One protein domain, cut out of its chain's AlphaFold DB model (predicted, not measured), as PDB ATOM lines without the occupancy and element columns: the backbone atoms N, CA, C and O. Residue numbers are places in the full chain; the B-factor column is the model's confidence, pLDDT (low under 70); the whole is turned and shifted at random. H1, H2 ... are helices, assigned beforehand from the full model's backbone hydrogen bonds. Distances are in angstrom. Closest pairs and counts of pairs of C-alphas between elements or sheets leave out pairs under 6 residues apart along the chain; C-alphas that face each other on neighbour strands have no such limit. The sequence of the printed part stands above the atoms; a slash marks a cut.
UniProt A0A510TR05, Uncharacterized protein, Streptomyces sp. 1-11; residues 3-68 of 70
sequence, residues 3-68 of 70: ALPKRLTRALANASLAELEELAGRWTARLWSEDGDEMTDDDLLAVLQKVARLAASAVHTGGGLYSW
ATOM      1  N   ALA A   3      26.857  -5.584  18.695       56.16
ATOM      2  CA  ALA A   3      26.708  -5.935  17.289       56.16
ATOM      3  C   ALA A   3      28.076  -5.790  16.623       56.16
ATOM      4  O   ALA A   3      28.590  -4.675  16.501       56.16
ATOM      5  N   LEU A   4      28.685  -6.905  16.210       63.16
ATOM      6  CA  LEU A   4      29.941  -6.809  15.474       63.16
ATOM      7  C   LEU A   4      29.675  -6.203  14.086       63.16
ATOM      8  O   LEU A   4      28.697  -6.572  13.423       63.16
ATOM      9  N   PRO A   5      30.535  -5.285  13.608       72.94
ATOM     10  CA  PRO A   5      30.421  -4.745  12.263       72.94
ATOM     11  C   PRO A   5      30.413  -5.872  11.228       72.94
ATOM     12  O   PRO A   5      31.269  -6.753  11.261       72.94
ATOM     13  N   LYS A   6      29.518  -5.802  10.233       71.06
ATOM     14  CA  LYS A   6      29.416  -6.817   9.159       71.06
ATOM     15  C   LYS A   6      30.754  -7.100   8.459       71.06
ATOM     16  O   LYS A   6      30.995  -8.218   8.012       71.06
ATOM     17  N   ARG A   7      31.626  -6.088   8.364       74.44
ATOM     18  CA  ARG A   7      32.986  -6.222   7.814       74.44
ATOM     19  C   ARG A   7      33.873  -7.116   8.679       74.44
ATOM     20  O   ARG A   7      34.585  -7.945   8.131       74.44
ATOM     21  N   LEU A   8      33.780  -6.985  10.001       76.19
ATOM     22  CA  LEU A   8      34.534  -7.794  10.953       76.19
ATOM     23  C   LEU A   8      34.033  -9.242  10.958       76.19
ATOM     24  O   LEU A   8      34.837 -10.161  10.900       76.19
ATOM     25  N   THR A   9      32.713  -9.452  10.912       73.69
ATOM     26  CA  THR A   9      32.127 -10.797  10.770       73.69
ATOM     27  C   THR A   9      32.595 -11.480   9.484       73.69
ATOM     28  O   THR A   9      32.953 -12.652   9.508       73.69
ATOM     29  N   ARG A  10      32.648 -10.755   8.359       74.88
ATOM     30  CA  ARG A  10      33.146 -11.310   7.093       74.88
ATOM     31  C   ARG A  10      34.649 -11.598   7.129       74.88
ATOM     32  O   ARG A  10      35.061 -12.615   6.589       74.88
ATOM     33  N   ALA A  11      35.438 -10.725   7.752       82.00
ATOM     34  CA  ALA A  11      36.875 -10.931   7.913       82.00
ATOM     35  C   ALA A  11      37.165 -12.173   8.769       82.00
ATOM     36  O   ALA A  11      37.916 -13.033   8.340       82.00
ATOM     37  N   LEU A  12      36.484 -12.324   9.911       78.88
ATOM     38  CA  LEU A  12      36.588 -13.511  10.768       78.88
ATOM     39  C   LEU A  12      36.118 -14.788  10.061       78.88
ATOM     40  O   LEU A  12      36.737 -15.832  10.214       78.88
ATOM     41  N   ALA A  13      35.045 -14.713   9.270       79.19
ATOM     42  CA  ALA A  13      34.530 -15.860   8.524       79.19
ATOM     43  C   ALA A  13      35.482 -16.354   7.419       79.19
ATOM     44  O   ALA A  13      35.388 -17.511   7.022       79.19
ATOM     45  N   ASN A  14      36.355 -15.483   6.907       84.19
ATOM     46  CA  ASN A  14      37.292 -15.796   5.826       84.19
ATOM     47  C   ASN A  14      38.755 -15.839   6.296       84.19
ATOM     48  O   ASN A  14      39.652 -15.949   5.464       84.19
ATOM     49  N   ALA A  15      38.998 -15.709   7.600       84.88
ATOM     50  CA  ALA A  15      40.336 -15.773   8.161       84.88
ATOM     51  C   ALA A  15      40.879 -17.201   8.041       84.88
ATOM     52  O   ALA A  15      40.190 -18.180   8.343       84.88
ATOM     53  N   SER A  16      42.122 -17.311   7.593       86.19
ATOM     54  CA  SER A  16      42.877 -18.557   7.614       86.19
ATOM     55  C   SER A  16      43.293 -18.922   9.040       86.19
ATOM     56  O   SER A  16      43.327 -18.078   9.936       86.19
ATOM     57  N   LEU A  17      43.646 -20.192   9.252       81.75
ATOM     58  CA  LEU A  17      44.131 -20.661  10.550       81.75
ATOM     59  C   LEU A  17      45.351 -19.853  11.031       81.75
ATOM     60  O   LEU A  17      45.373 -19.429  12.179       81.75
ATOM     61  N   ALA A  18      46.289 -19.552  10.128       84.56
ATOM     62  CA  ALA A  18      47.492 -18.778  10.433       84.56
ATOM     63  C   ALA A  18      47.187 -17.333  10.879       84.56
ATOM     64  O   ALA A  18      47.828 -16.808  11.784       84.56
ATOM     65  N   GLU A  19      46.181 -16.684  10.282       86.19
ATOM     66  CA  GLU A  19      45.758 -15.338  10.699       86.19
ATOM     67  C   GLU A  19      45.101 -15.348  12.086       86.19
ATOM     68  O   GLU A  19      45.259 -14.399  12.854       86.19
ATOM     69  N   LEU A  20      44.376 -16.421  12.426       85.12
ATOM     70  CA  LEU A  20      43.792 -16.597  13.757       85.12
ATOM     71  C   LEU A  20      44.866 -16.889  14.814       85.12
ATOM     72  O   LEU A  20      44.767 -16.361  15.917       85.12
ATOM     73  N   GLU A  21      45.894 -17.670  14.475       84.94
ATOM     74  CA  GLU A  21      47.064 -17.931  15.330       84.94
ATOM     75  C   GLU A  21      47.852 -16.647  15.619       84.94
ATOM     76  O   GLU A  21      48.163 -16.351  16.771       84.94
ATOM     77  N   GLU A  22      48.111 -15.826  14.596       87.25
ATOM     78  CA  GLU A  22      48.779 -14.530  14.769       87.25
ATOM     79  C   GLU A  22      47.951 -13.576  15.645       87.25
ATOM     80  O   GLU A  22      48.493 -12.860  16.496       87.25
ATOM     81  N   LEU A  23      46.627 -13.558  15.452       86.25
ATOM     82  CA  LEU A  23      45.721 -12.744  16.257       86.25
ATOM     83  C   LEU A  23      45.688 -13.217  17.717       86.25
ATOM     84  O   LEU A  23      45.719 -12.368  18.610       86.25
ATOM     85  N   ALA A  24      45.665 -14.534  17.948       84.56
ATOM     86  CA  ALA A  24      45.742 -15.128  19.279       84.56
ATOM     87  C   ALA A  24      47.031 -14.684  19.979       84.56
ATOM     88  O   ALA A  24      46.963 -14.004  20.999       84.56
ATOM     89  N   GLY A  25      48.194 -14.922  19.366       83.75
ATOM     90  CA  GLY A  25      49.479 -14.571  19.975       83.75
ATOM     91  C   GLY A  25      49.609 -13.078  20.310       83.75
ATOM     92  O   GLY A  25      50.127 -12.713  21.364       83.75
ATOM     93  N   ARG A  26      49.081 -12.179  19.464       85.56
ATOM     94  CA  ARG A  26      49.068 -10.729  19.761       85.56
ATOM     95  C   ARG A  26      48.187 -10.371  20.951       85.56
ATOM     96  O   ARG A  26      48.532  -9.471  21.718       85.56
ATOM     97  N   TRP A  27      47.028 -11.005  21.069       83.25
ATOM     98  CA  TRP A  27      46.098 -10.745  22.159       83.25
ATOM     99  C   TRP A  27      46.580 -11.341  23.476       83.25
ATOM    100  O   TRP A  27      46.503 -10.640  24.480       83.25
ATOM    101  N   THR A  28      47.149 -12.544  23.476       78.44
ATOM    102  CA  THR A  28      47.767 -13.124  24.674       78.44
ATOM    103  C   THR A  28      48.948 -12.288  25.148       78.44
ATOM    104  O   THR A  28      49.001 -11.918  26.315       78.44
ATOM    105  N   ALA A  29      49.847 -11.879  24.242       81.88
ATOM    106  CA  ALA A  29      50.973 -11.012  24.592       81.88
ATOM    107  C   ALA A  29      50.514  -9.683  25.219       81.88
ATOM    108  O   ALA A  29      51.163  -9.150  26.120       81.88
ATOM    109  N   ARG A  30      49.375  -9.155  24.759       79.50
ATOM    110  CA  ARG A  30      48.754  -7.968  25.344       79.50
ATOM    111  C   ARG A  30      48.129  -8.259  26.716       79.50
ATOM    112  O   ARG A  30      48.385  -7.506  27.646       79.50
ATOM    113  N   LEU A  31      47.362  -9.340  26.851       75.06
ATOM    114  CA  LEU A  31      46.733  -9.769  28.108       75.06
ATOM    115  C   LEU A  31      47.766 -10.041  29.206       75.06
ATOM    116  O   LEU A  31      47.599  -9.584  30.332       75.06
ATOM    117  N   TRP A  32      48.875 -10.700  28.875       73.25
ATOM    118  CA  TRP A  32      49.984 -10.918  29.804       73.25
ATOM    119  C   TRP A  32      50.662  -9.623  30.250       73.25
ATOM    120  O   TRP A  32      51.167  -9.553  31.367       73.25
ATOM    121  N   SER A  33      50.646  -8.586  29.410       73.62
ATOM    122  CA  SER A  33      51.127  -7.258  29.793       73.62
ATOM    123  C   SER A  33      50.159  -6.507  30.714       73.62
ATOM    124  O   SER A  33      50.598  -5.550  31.353       73.62
ATOM    125  N   GLU A  34      48.873  -6.872  30.746       71.06
ATOM    126  CA  GLU A  34      47.829  -6.137  31.472       71.06
ATOM    127  C   GLU A  34      47.383  -6.845  32.772       71.06
ATOM    128  O   GLU A  34      47.171  -6.138  33.752       71.06
ATOM    129  N   ASP A  35      47.310  -8.188  32.836       61.69
ATOM    130  CA  ASP A  35      46.595  -8.886  33.933       61.69
ATOM    131  C   ASP A  35      47.276 -10.120  34.574       61.69
ATOM    132  O   ASP A  35      46.741 -10.663  35.535       61.69
ATOM    133  N   GLY A  36      48.464 -10.561  34.139       59.97
ATOM    134  CA  GLY A  36      49.214 -11.583  34.898       59.97
ATOM    135  C   GLY A  36      48.514 -12.949  35.069       59.97
ATOM    136  O   GLY A  36      48.491 -13.485  36.167       59.97
ATOM    137  N   ASP A  37      48.011 -13.480  33.952       64.69
ATOM    138  CA  ASP A  37      47.787 -14.892  33.574       64.69
ATOM    139  C   ASP A  37      46.781 -15.818  34.312       64.69
ATOM    140  O   ASP A  37      46.937 -16.168  35.479       64.69
ATOM    141  N   GLU A  38      45.847 -16.364  33.512       63.31
ATOM    142  CA  GLU A  38      45.316 -17.744  33.615       63.31
ATOM    143  C   GLU A  38      45.072 -18.374  32.213       63.31
ATOM    144  O   GLU A  38      44.632 -19.515  32.109       63.31
ATOM    145  N   MET A  39      45.333 -17.675  31.099       63.47
ATOM    146  CA  MET A  39      44.832 -18.093  29.780       63.47
ATOM    147  C   MET A  39      45.969 -18.306  28.784       63.47
ATOM    148  O   MET A  39      46.712 -17.380  28.459       63.47
ATOM    149  N   THR A  40      46.075 -19.538  28.281       69.69
ATOM    150  CA  THR A  40      47.131 -19.937  27.347       69.69
ATOM    151  C   THR A  40      46.793 -19.545  25.905       69.69
ATOM    152  O   THR A  40      45.626 -19.355  25.547       69.69
ATOM    153  N   ASP A  41      47.814 -19.449  25.049       72.50
ATOM    154  CA  ASP A  41      47.649 -19.164  23.614       72.50
ATOM    155  C   ASP A  41      46.673 -20.133  22.921       72.50
ATOM    156  O   ASP A  41      45.865 -19.722  22.080       72.50
ATOM    157  N   ASP A  42      46.695 -21.408  23.318       77.50
ATOM    158  CA  ASP A  42      45.824 -22.452  22.773       77.50
ATOM    159  C   ASP A  42      44.346 -22.224  23.138       77.50
ATOM    160  O   ASP A  42      43.451 -22.425  22.306       77.50
ATOM    161  N   ASP A  43      44.073 -21.736  24.354       80.31
ATOM    162  CA  ASP A  43      42.717 -21.399  24.797       80.31
ATOM    163  C   ASP A  43      42.144 -20.242  23.975       80.31
ATOM    164  O   ASP A  43      40.980 -20.265  23.553       80.31
ATOM    165  N   LEU A  44      42.974 -19.235  23.689       80.00
ATOM    166  CA  LEU A  44      42.560 -18.075  22.914       80.00
ATOM    167  C   LEU A  44      42.315 -18.415  21.444       80.00
ATOM    168  O   LEU A  44      41.315 -17.978  20.861       80.00
ATOM    169  N   LEU A  45      43.179 -19.238  20.851       82.38
ATOM    170  CA  LEU A  45      42.991 -19.727  19.491       82.38
ATOM    171  C   LEU A  45      41.686 -20.522  19.361       82.38
ATOM    172  O   LEU A  45      40.915 -20.302  18.420       82.38
ATOM    173  N   ALA A  46      41.383 -21.392  20.329       84.81
ATOM    174  CA  ALA A  46      40.135 -22.147  20.346       84.81
ATOM    175  C   ALA A  46      38.900 -21.229  20.412       84.81
ATOM    176  O   ALA A  46      37.884 -21.496  19.758       84.81
ATOM    177  N   VAL A  47      38.972 -20.125  21.165       84.00
ATOM    178  CA  VAL A  47      37.914 -19.104  21.197       84.00
ATOM    179  C   VAL A  47      37.781 -18.412  19.839       84.00
ATOM    180  O   VAL A  47      36.670 -18.321  19.310       84.00
ATOM    181  N   LEU A  48      38.887 -17.979  19.230       84.19
ATOM    182  CA  LEU A  48      38.878 -17.313  17.925       84.19
ATOM    183  C   LEU A  48      38.334 -18.210  16.808       84.19
ATOM    184  O   LEU A  48      37.515 -17.756  16.008       84.19
ATOM    185  N   GLN A  49      38.690 -19.495  16.788       84.56
ATOM    186  CA  GLN A  49      38.133 -20.469  15.843       84.56
ATOM    187  C   GLN A  49      36.621 -20.663  16.030       84.56
ATOM    188  O   GLN A  49      35.872 -20.723  15.050       84.56
ATOM    189  N   LYS A  50      36.136 -20.724  17.280       84.75
ATOM    190  CA  LYS A  50      34.692 -20.796  17.571       84.75
ATOM    191  C   LYS A  50      33.965 -19.545  17.081       84.75
ATOM    192  O   LYS A  50      32.902 -19.664  16.469       84.75
ATOM    193  N   VAL A  51      34.543 -18.362  17.297       82.25
ATOM    194  CA  VAL A  51      33.997 -17.087  16.808       82.25
ATOM    195  C   VAL A  51      34.006 -17.030  15.279       82.25
ATOM    196  O   VAL A  51      32.998 -16.643  14.691       82.25
ATOM    197  N   ALA A  52      35.083 -17.468  14.622       80.88
ATOM    198  CA  ALA A  52      35.180 -17.547  13.164       80.88
ATOM    199  C   ALA A  52      34.115 -18.486  12.575       80.88
ATOM    200  O   ALA A  52      33.410 -18.125  11.631       80.88
ATOM    201  N   ARG A  53      33.911 -19.659  13.187       80.31
ATOM    202  CA  ARG A  53      32.860 -20.605  12.788       80.31
ATOM    203  C   ARG A  53      31.458 -20.027  12.980       80.31
ATOM    204  O   ARG A  53      30.598 -20.201  12.114       80.31
ATOM    205  N   LEU A  54      31.221 -19.320  14.084       79.75
ATOM    206  CA  LEU A  54      29.953 -18.631  14.331       79.75
ATOM    207  C   LEU A  54      29.728 -17.506  13.307       79.75
ATOM    208  O   LEU A  54      28.623 -17.354  12.788       79.75
ATOM    209  N   ALA A  55      30.779 -16.767  12.955       75.38
ATOM    210  CA  ALA A  55      30.743 -15.731  11.931       75.38
ATOM    211  C   ALA A  55      30.448 -16.305  10.539       75.38
ATOM    212  O   ALA A  55      29.607 -15.761   9.826       75.38
ATOM    213  N   ALA A  56      31.060 -17.434  10.178       75.44
ATOM    214  CA  ALA A  56      30.765 -18.146   8.936       75.44
ATOM    215  C   ALA A  56      29.299 -18.610   8.877       75.44
ATOM    216  O   ALA A  56      28.629 -18.424   7.861       75.44
ATOM    217  N   SER A  57      28.770 -19.139   9.985       73.94
ATOM    218  CA  SER A  57      27.360 -19.533  10.090       73.94
ATOM    219  C   SER A  57      26.405 -18.341   9.945       73.94
ATOM    220  O   SER A  57      25.427 -18.431   9.198       73.94
ATOM    221  N   ALA A  58      26.716 -17.204  10.578       70.00
ATOM    222  CA  ALA A  58      25.937 -15.969  10.467       70.00
ATOM    223  C   ALA A  58      25.937 -15.408   9.032       70.00
ATOM    224  O   ALA A  58      24.889 -15.042   8.501       70.00
ATOM    225  N   VAL A  59      27.095 -15.418   8.359       69.25
ATOM    226  CA  VAL A  59      27.211 -15.004   6.951       69.25
ATOM    227  C   VAL A  59      26.383 -15.909   6.037       69.25
ATOM    228  O   VAL A  59      25.683 -15.400   5.163       69.25
ATOM    229  N   HIS A  60      26.417 -17.227   6.253       63.62
ATOM    230  CA  HIS A  60      25.670 -18.186   5.435       63.62
ATOM    231  C   HIS A  60      24.146 -18.067   5.607       63.62
ATOM    232  O   HIS A  60      23.396 -18.306   4.668       63.62
ATOM    233  N   THR A  61      23.681 -17.646   6.785       61.62
ATOM    234  CA  THR A  61      22.252 -17.425   7.078       61.62
ATOM    235  C   THR A  61      21.762 -16.009   6.754       61.62
ATOM    236  O   THR A  61      20.587 -15.710   6.950       61.62
ATOM    237  N   GLY A  62      22.629 -15.118   6.250       58.22
ATOM    238  CA  GLY A  62      22.284 -13.714   5.978       58.22
ATOM    239  C   GLY A  62      22.058 -12.865   7.240       58.22
ATOM    240  O   GLY A  62      21.607 -11.722   7.141       58.22
ATOM    241  N   GLY A  63      22.377 -13.410   8.419       60.41
ATOM    242  CA  GLY A  63      22.189 -12.793   9.728       60.41
ATOM    243  C   GLY A  63      23.447 -12.098  10.261       60.41
ATOM    244  O   GLY A  63      24.569 -12.358   9.835       60.41
ATOM    245  N   GLY A  64      23.269 -11.171  11.206       56.56
ATOM    246  CA  GLY A  64      24.374 -10.572  11.965       56.56
ATOM    247  C   GLY A  64      24.772 -11.441  13.159       56.56
ATOM    248  O   GLY A  64      23.937 -12.160  13.704       56.56
ATOM    249  N   LEU A  65      26.036 -11.364  13.586       56.78
ATOM    250  CA  LEU A  65      26.470 -11.984  14.838       56.78
ATOM    251  C   LEU A  65      25.963 -11.123  16.005       56.78
ATOM    252  O   LEU A  65      26.425  -9.995  16.191       56.78
ATOM    253  N   TYR A  66      24.997 -11.640  16.760       56.06
ATOM    254  CA  TYR A  66      24.457 -10.984  17.947       56.06
ATOM    255  C   TYR A  66      24.995 -11.688  19.192       56.06
ATOM    256  O   TYR A  66      24.763 -12.878  19.381       56.06
ATOM    257  N   SER A  67      25.720 -10.958  20.040       53.78
ATOM    258  CA  SER A  67      26.058 -11.437  21.381       53.78
ATOM    259  C   SER A  67      24.888 -11.120  22.318       53.78
ATOM    260  O   SER A  67      24.582  -9.946  22.566       53.78
ATOM    261  N   TRP A  68      24.192 -12.163  22.779       44.66
ATOM    262  CA  TRP A  68      23.254 -12.082  23.897       44.66
ATOM    263  C   TRP A  68      24.060 -12.237  25.189       44.66
ATOM    264  O   TRP A  68      24.659 -13.282  25.426       44.66
TER     265      TRP A  68
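AT A GLANCE: This is residues 3 to 68 of the 70 residues of an uncharacterized protein of Streptomyces sp. 1-11 (UniProt A0A510TR05). One long helix, H3, makes the long axis, and the two other helices pack on the same side of it, one after the other along its length: H2 crosses its first half at a steep slant, and the short H1 packs on its second half. After H3 the last residues, 61 to 68, fold back, and the two ends of the printed part come near each other. The printed part has 66 residues with three named helices, in the order H1, H2, H3, and no named strand; the class is all helix, with 46 residues in the helices. The whole is only just compact, close to loose, with a radius of gyration of the C-alphas of 12.9 A, and only just elongated, spanning 39 by 26 by 16 A.

IN THESE COORDINATES: Find C-alpha 41 at (47.649, -19.164, 23.614); from there H3, residues 41 to 60, runs 28.5 A to C-alpha 60 at (25.670, -18.186, 5.435). Look next at H2, residues 17 to 34, which measures 25.7 A from its first to its last C-alpha. Then go back to C-alpha 6 at (29.416, -6.817, 9.159), where H1 begins; it holds residues 6 to 13 and is 10.4 A long.

HOW THE PARTS SIT: Start at Leu 45 in H3: its C-alpha is 5.4 A from that of Ala 24, the closest C-alphas of H2 and H3. These two helices touch, H2 with residues 20 to 28 alone and H3 with residues 41 to 49 alone. Their lines stand at a steep tilt of 52 degrees, and they run opposite ways. Move on along H3 to Ala 56, where the C-alpha of Ala 13 is 4.4 A away, the closest pair of H1 and H3. H3 touches H1 with residues 51 to 59 alone, at a steep tilt of 60 degrees, opposite ways. H1 and H2 are apart, but only just: their closest C-alphas are 8.4 A from each other. In H1, H2 and H3 you will find every O i to N i+4 pair within hydrogen-bond range.

THE WHOLE: The two C-alphas farthest apart, those of Gly 36 and Gly 62, are 39.6 A from each other, while those of Ala 3 and Trp 68, the first and last printed, are 9.7 A apart. The printed part has no cut. The link from H1 to H2, with 3 residues, is tight, and the link from H2 to H3, with 6, is short. In the B-factor column the mean pLDDT of the printed part of this model is 74.6; look for values under 70 at residues 3 to 4, 35 to 40 and 59 to 68.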